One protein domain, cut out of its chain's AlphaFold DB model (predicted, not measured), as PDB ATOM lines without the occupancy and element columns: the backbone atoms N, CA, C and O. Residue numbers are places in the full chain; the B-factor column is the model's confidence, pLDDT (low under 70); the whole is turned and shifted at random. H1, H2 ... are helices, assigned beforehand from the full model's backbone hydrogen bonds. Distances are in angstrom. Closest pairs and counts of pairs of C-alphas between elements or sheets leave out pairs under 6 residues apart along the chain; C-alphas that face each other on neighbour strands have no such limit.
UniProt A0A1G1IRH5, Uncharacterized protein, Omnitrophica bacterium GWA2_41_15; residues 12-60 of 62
ATOM      1  N   GLN A  12     152.683 157.682  80.520       65.75
ATOM      2  CA  GLN A  12     154.091 157.443  80.869       65.75
ATOM      3  C   GLN A  12     154.297 156.415  81.992       65.75
ATOM      4  O   GLN A  12     155.380 155.843  82.090       65.75
ATOM      5  N   LYS A  13     153.276 156.138  82.816       75.62
ATOM      6  CA  LYS A  13     153.347 155.083  83.843       75.62
ATOM      7  C   LYS A  13     153.441 153.675  83.244       75.62
ATOM      8  O   LYS A  13     153.902 152.766  83.922       75.62
ATOM      9  N   ASP A  14     153.013 153.501  81.994       81.31
ATOM     10  CA  ASP A  14     153.080 152.242  81.256       81.31
ATOM     11  C   ASP A  14     153.858 152.463  79.953       81.31
ATOM     12  O   ASP A  14     153.321 152.898  78.929       81.31
ATOM     13  N   ALA A  15     155.163 152.188  80.012       81.88
ATOM     14  CA  ALA A  15     156.092 152.466  78.923       81.88
ATOM     15  C   ALA A  15     155.715 151.750  77.613       81.88
ATOM     16  O   ALA A  15     155.913 152.311  76.534       81.88
ATOM     17  N   GLU A  16     155.125 150.549  77.681       85.25
ATOM     18  CA  GLU A  16     154.701 149.823  76.478       85.25
ATOM     19  C   GLU A  16     153.486 150.474  75.819       85.25
ATOM     20  O   GLU A  16     153.460 150.650  74.596       85.25
ATOM     21  N   LYS A  17     152.480 150.861  76.612       85.00
ATOM     22  CA  LYS A  17     151.297 151.551  76.079       85.00
ATOM     23  C   LYS A  17     151.654 152.927  75.539       85.00
ATOM     24  O   LYS A  17     151.130 153.317  74.496       85.00
ATOM     25  N   PHE A  18     152.565 153.639  76.201       87.94
ATOM     26  CA  PHE A  18     153.060 154.919  75.708       87.94
ATOM     27  C   PHE A  18     153.798 154.771  74.375       87.94
ATOM     28  O   PHE A  18     153.546 155.551  73.460       87.94
ATOM     29  N   ALA A  19     154.652 153.753  74.226       88.12
ATOM     30  CA  ALA A  19     155.358 153.491  72.975       88.12
ATOM     31  C   ALA A  19     154.391 153.182  71.818       88.12
ATOM     32  O   ALA A  19     154.513 153.770  70.743       88.12
ATOM     33  N   ALA A  20     153.389 152.325  72.051       90.50
ATOM     34  CA  ALA A  20     152.361 152.016  71.058       90.50
ATOM     35  C   ALA A  20     151.543 153.261  70.671       90.50
ATOM     36  O   ALA A  20     151.361 153.543  69.487       90.50
ATOM     37  N   TRP A  21     151.101 154.041  71.660       89.81
ATOM     38  CA  TRP A  21     150.364 155.283  71.427       89.81
ATOM     39  C   TRP A  21     151.203 156.307  70.654       89.81
ATOM     40  O   TRP A  21     150.725 156.882  69.679       89.81
ATOM     41  N   ARG A  22     152.472 156.505  71.029       88.69
ATOM     42  CA  ARG A  22     153.387 157.423  70.335       88.69
ATOM     43  C   ARG A  22     153.577 157.009  68.880       88.69
ATOM     44  O   ARG A  22     153.503 157.863  68.003       88.69
ATOM     45  N   LEU A  23     153.781 155.717  68.625       91.19
ATOM     46  CA  LEU A  23     153.915 155.178  67.275       91.19
ATOM     47  C   LEU A  23     152.639 155.404  66.448       91.19
ATOM     48  O   LEU A  23     152.719 155.812  65.292       91.19
ATOM     49  N   GLU A  24     151.464 155.209  67.046       91.75
ATOM     50  CA  GLU A  24     150.180 155.509  66.407       91.75
ATOM     51  C   GLU A  24     150.062 156.993  66.028       91.75
ATOM     52  O   GLU A  24     149.709 157.320  64.891       91.75
ATOM     53  N   GLN A  25     150.410 157.900  66.947       90.12
ATOM     54  CA  GLN A  25     150.383 159.341  66.688       90.12
ATOM     55  C   GLN A  25     151.401 159.759  65.621       90.12
ATOM     56  O   GLN A  25     151.094 160.591  64.765       90.12
ATOM     57  N   LEU A  26     152.596 159.164  65.638       90.06
ATOM     58  CA  LEU A  26     153.632 159.388  64.635       90.06
ATOM     59  C   LEU A  26     153.128 159.005  63.239       90.06
ATOM     60  O   LEU A  26     153.202 159.812  62.316       90.06
ATOM     61  N   ILE A  27     152.549 157.813  63.086       90.94
ATOM     62  CA  ILE A  27     152.066 157.324  61.790       90.94
ATOM     63  C   ILE A  27     150.868 158.148  61.302       90.94
ATOM     64  O   ILE A  27     150.826 158.585  60.148       90.94
ATOM     65  N   ASN A  28     149.875 158.375  62.163       90.62
ATOM     66  CA  ASN A  28     148.627 159.012  61.751       90.62
ATOM     67  C   ASN A  28     148.766 160.526  61.573       90.62
ATOM     68  O   ASN A  28     148.176 161.067  60.637       90.62
ATOM     69  N   PHE A  29     149.578 161.192  62.392       87.56
ATOM     70  CA  PHE A  29     149.615 162.656  62.457       87.56
ATOM     71  C   PHE A  29     151.005 163.266  62.251       87.56
ATOM     72  O   PHE A  29     151.118 164.488  62.219       87.56
ATOM     73  N   GLY A  30     152.057 162.459  62.087       84.56
ATOM     74  CA  GLY A  30     153.417 162.966  61.884       84.56
ATOM     75  C   GLY A  30     154.004 163.614  63.140       84.56
ATOM     76  O   GLY A  30     154.708 164.621  63.043       84.56
ATOM     77  N   LEU A  31     153.684 163.077  64.324       75.75
ATOM     78  CA  LEU A  31     154.217 163.555  65.602       75.75
ATOM     79  C   LEU A  31     155.760 163.601  65.560       75.75
ATOM     80  O   LEU A  31     156.395 162.586  65.343       75.75
ATOM     81  N   ASP A  32     156.370 164.766  65.780       68.69
ATOM     82  CA  ASP A  32     157.830 164.923  65.965       68.69
ATOM     83  C   ASP A  32     158.761 164.656  64.764       68.69
ATOM     84  O   ASP A  32     159.971 164.730  64.933       68.69
ATOM     85  N   GLN A  33     158.250 164.453  63.541       73.06
ATOM     86  CA  GLN A  33     159.078 164.268  62.321       73.06
ATOM     87  C   GLN A  33     160.131 163.136  62.416       73.06
ATOM     88  O   GLN A  33     161.058 163.064  61.609       73.06
ATOM     89  N   GLU A  34     159.991 162.227  63.378       82.94
ATOM     90  CA  GLU A  34     160.914 161.115  63.581       82.94
ATOM     91  C   GLU A  34     160.669 159.982  62.573       82.94
ATOM     92  O   GLU A  34     159.566 159.784  62.058       82.94
ATOM     93  N   LYS A  35     161.713 159.193  62.289       87.44
ATOM     94  CA  LYS A  35     161.583 157.994  61.450       87.44
ATOM     95  C   LYS A  35     160.919 156.863  62.234       87.44
ATOM     96  O   LYS A  35     161.232 156.634  63.399       87.44
ATOM     97  N   ILE A  36     160.046 156.109  61.564       89.69
ATOM     98  CA  ILE A  36     159.418 154.909  62.130       89.69
ATOM     99  C   ILE A  36     160.453 153.781  62.196       89.69
ATOM    100  O   ILE A  36     161.049 153.420  61.181       89.69
ATOM    101  N   ASN A  37     160.636 153.196  63.380       90.88
ATOM    102  CA  ASN A  37     161.426 151.982  63.549       90.88
ATOM    103  C   ASN A  37     160.594 150.749  63.161       90.88
ATOM    104  O   ASN A  37     159.498 150.529  63.681       90.88
ATOM    105  N   LEU A  38     161.127 149.925  62.261       91.31
ATOM    106  CA  LEU A  38     160.444 148.745  61.732       91.31
ATOM    107  C   LEU A  38     160.217 147.666  62.805       91.31
ATOM    108  O   LEU A  38     159.180 147.005  62.794       91.31
ATOM    109  N   ASN A  39     161.129 147.525  63.772       92.44
ATOM    110  CA  ASN A  39     160.962 146.570  64.871       92.44
ATOM    111  C   ASN A  39     159.794 146.955  65.786       92.44
ATOM    112  O   ASN A  39     158.988 146.098  66.152       92.44
ATOM    113  N   ASP A  40     159.660 148.244  66.102       91.31
ATOM    114  CA  ASP A  40     158.538 148.750  66.896       91.31
ATOM    115  C   ASP A  40     157.225 148.615  66.125       91.31
ATOM    116  O   ASP A  40     156.214 148.178  66.677       91.31
ATOM    117  N   LEU A  41     157.253 148.900  64.820       92.75
ATOM    118  CA  LEU A  41     156.104 148.710  63.944       92.75
ATOM    119  C   LEU A  41     155.608 147.261  63.958       92.75
ATOM    120  O   LEU A  41     154.414 147.040  64.150       92.75
ATOM    121  N   LYS A  42     156.512 146.281  63.845       93.56
ATOM    122  CA  LYS A  42     156.181 144.852  63.943       93.56
ATOM    123  C   LYS A  42     155.653 144.472  65.326       93.56
ATOM    124  O   LYS A  42     154.629 143.799  65.423       93.56
ATOM    125  N   LYS A  43     156.307 144.942  66.394       93.75
ATOM    126  CA  LYS A  43     155.918 144.657  67.787       93.75
ATOM    127  C   LYS A  43     154.497 145.134  68.096       93.75
ATOM    128  O   LYS A  43     153.753 144.450  68.803       93.75
ATOM    129  N   TYR A  44     154.118 146.302  67.582       93.81
ATOM    130  CA  TYR A  44     152.852 146.948  67.918       93.81
ATOM    131  C   TYR A  44     151.786 146.855  66.821       93.81
ATOM    132  O   TYR A  44     150.671 147.309  67.061       93.81
ATOM    133  N   TRP A  45     152.059 146.221  65.674       93.81
ATOM    134  CA  TRP A  45     151.175 146.179  64.496       93.81
ATOM    135  C   TRP A  45     149.720 145.791  64.795       93.81
ATOM    136  O   TRP A  45     148.782 146.393  64.273       93.81
ATOM    137  N   ASN A  46     149.533 144.809  65.681       91.44
ATOM    138  CA  ASN A  46     148.213 144.308  66.077       91.44
ATOM    139  C   ASN A  46     147.572 145.106  67.229       91.44
ATOM    140  O   ASN A  46     146.417 144.870  67.568       91.44
ATOM    141  N   LYS A  47     148.319 146.027  67.850       90.56
ATOM    142  CA  LYS A  47     147.892 146.831  69.006       90.56
ATOM    143  C   LYS A  47     147.493 148.263  68.624       90.56
ATOM    144  O   LYS A  47     146.675 148.849  69.324       90.56
ATOM    145  N   ILE A  48     148.052 148.820  67.546       91.38
ATOM    146  CA  ILE A  48     147.844 150.223  67.138       91.38
ATOM    147  C   ILE A  48     146.757 150.386  66.070       91.38
ATOM    148  O   ILE A  48     146.585 149.543  65.184       91.38
ATOM    149  N   LYS A  49     146.034 151.507  66.126       93.00
ATOM    150  CA  LYS A  49     145.003 151.886  65.154       93.00
ATOM    151  C   LYS A  49     145.568 152.869  64.138       93.00
ATOM    152  O   LYS A  49     145.635 154.072  64.365       93.00
ATOM    153  N   ILE A  50     145.956 152.341  62.987       93.31
ATOM    154  CA  ILE A  50     146.493 153.125  61.873       93.31
ATOM    155  C   ILE A  50     145.373 153.440  60.880       93.31
ATOM    156  O   ILE A  50     144.523 152.585  60.618       93.31
ATOM    157  N   ASP A  51     145.409 154.638  60.294       93.31
ATOM    158  CA  ASP A  51     144.594 154.994  59.134       93.31
ATOM    159  C   ASP A  51     144.669 153.902  58.036       93.31
ATOM    160  O   ASP A  51     145.769 153.454  57.695       93.31
ATOM    161  N   PRO A  52     143.541 153.453  57.454       93.75
ATOM    162  CA  PRO A  52     143.528 152.326  56.520       93.75
ATOM    163  C   PRO A  52     144.470 152.476  55.319       93.75
ATOM    164  O   PRO A  52     145.077 151.490  54.896       93.75
ATOM    165  N   CYS A  53     144.622 153.686  54.774       93.50
ATOM    166  CA  CYS A  53     145.499 153.930  53.630       93.50
ATOM    167  C   CYS A  53     146.968 153.787  54.038       93.50
ATOM    168  O   CYS A  53     147.734 153.078  53.383       93.50
ATOM    169  N   LYS A  54     147.343 154.382  55.175       92.38
ATOM    170  CA  LYS A  54     148.695 154.255  55.739       92.38
ATOM    171  C   LYS A  54     149.008 152.816  56.139       92.38
ATOM    172  O   LYS A  54     150.110 152.336  55.892       92.38
ATOM    173  N   LYS A  55     148.029 152.100  56.698       93.94
ATOM    174  CA  LYS A  55     148.174 150.696  57.091       93.94
ATOM    175  C   LYS A  55     148.463 149.804  55.887       93.94
ATOM    176  O   LYS A  55     149.362 148.978  55.961       93.94
ATOM    177  N   LYS A  56     147.754 149.994  54.768       94.94
ATOM    178  CA  LYS A  56     148.019 149.251  53.523       94.94
ATOM    179  C   LYS A  56     149.439 149.479  53.010       94.94
ATOM    180  O   LYS A  56     150.093 148.521  52.622       94.94
ATOM    181  N   PHE A  57     149.919 150.722  53.042       93.88
ATOM    182  CA  PHE A  57     151.287 151.039  52.634       93.88
ATOM    183  C   PHE A  57     152.329 150.395  53.559       93.88
ATOM    184  O   PHE A  57     153.250 149.733  53.093       93.88
ATOM    185  N   LEU A  58     152.166 150.540  54.877       93.31
ATOM    186  CA  LEU A  58     153.104 149.996  55.862       93.31
ATOM    187  C   LEU A  58     153.118 148.461  55.895       93.31
ATOM    188  O   LEU A  58     154.156 147.876  56.189       93.31
ATOM    189  N   ALA A  59     152.004 147.812  55.540       93.44
ATOM    190  CA  ALA A  59     151.914 146.357  55.430       93.44
ATOM    191  C   ALA A  59     152.862 145.766  54.373       93.44
ATOM    192  O   ALA A  59     153.174 144.587  54.446       93.44
ATOM    193  N   LEU A  60     153.341 146.564  53.412       93.88
ATOM    194  CA  LEU A  60     154.305 146.112  52.404       93.88
ATOM    195  C   LEU A  60     155.705 145.844  52.985       93.88
ATOM    196  O   LEU A  60     156.523 145.207  52.329       93.88
TER     197      LEU A  60
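What this domain is: This is residues 12 to 60 of the 62 residues of an uncharacterized protein of Omnitrophica bacterium GWA2_41_15 (UniProt A0A1G1IRH5). One long helix, H1, runs along much of the longest axis, with two short helices set crosswise to it: H2 beside its middle, H3 near its last turn. The 49 printed residues hold three named helices, H1, H2, H3 in chain order, and no named strand: all helix. The whole is compact, radius of gyration of the C-alphas 10.3 A, spanning 32 by 22 by 17 A.

How they stand to each other: Start at H1, residues 15 to 29; its residues 20 to 23 alone only just touch H2, residues 38 to 44, with 3 pairs of C-alphas within 8 A. The closest C-alphas, of Ala 20 and Tyr 44, are 6.0 A apart. These helices run opposite ways at a steep tilt of 65 degrees. H3, residues 52 to 60, is close to H1 but not clearly touching; the closest C-alphas, of Ile 27 and Lys 54, are 7.6 A apart. H2 and H3 are apart. Every O i to N i+4 pair is within hydrogen-bond range in H1 and H2, 4 of 5 in H3.

Where its parts are: Find C-alpha 15 at (156.092, 152.466, 78.923); H1 runs 20.4 A from there. H2 measures 10.0 A; H3 runs 13.1 A to C-alpha 60 at (154.305, 146.112, 52.404).

The domain as a whole: The printed part has no cut, and both links are short. Residues 12 and 32 have pLDDT under 70.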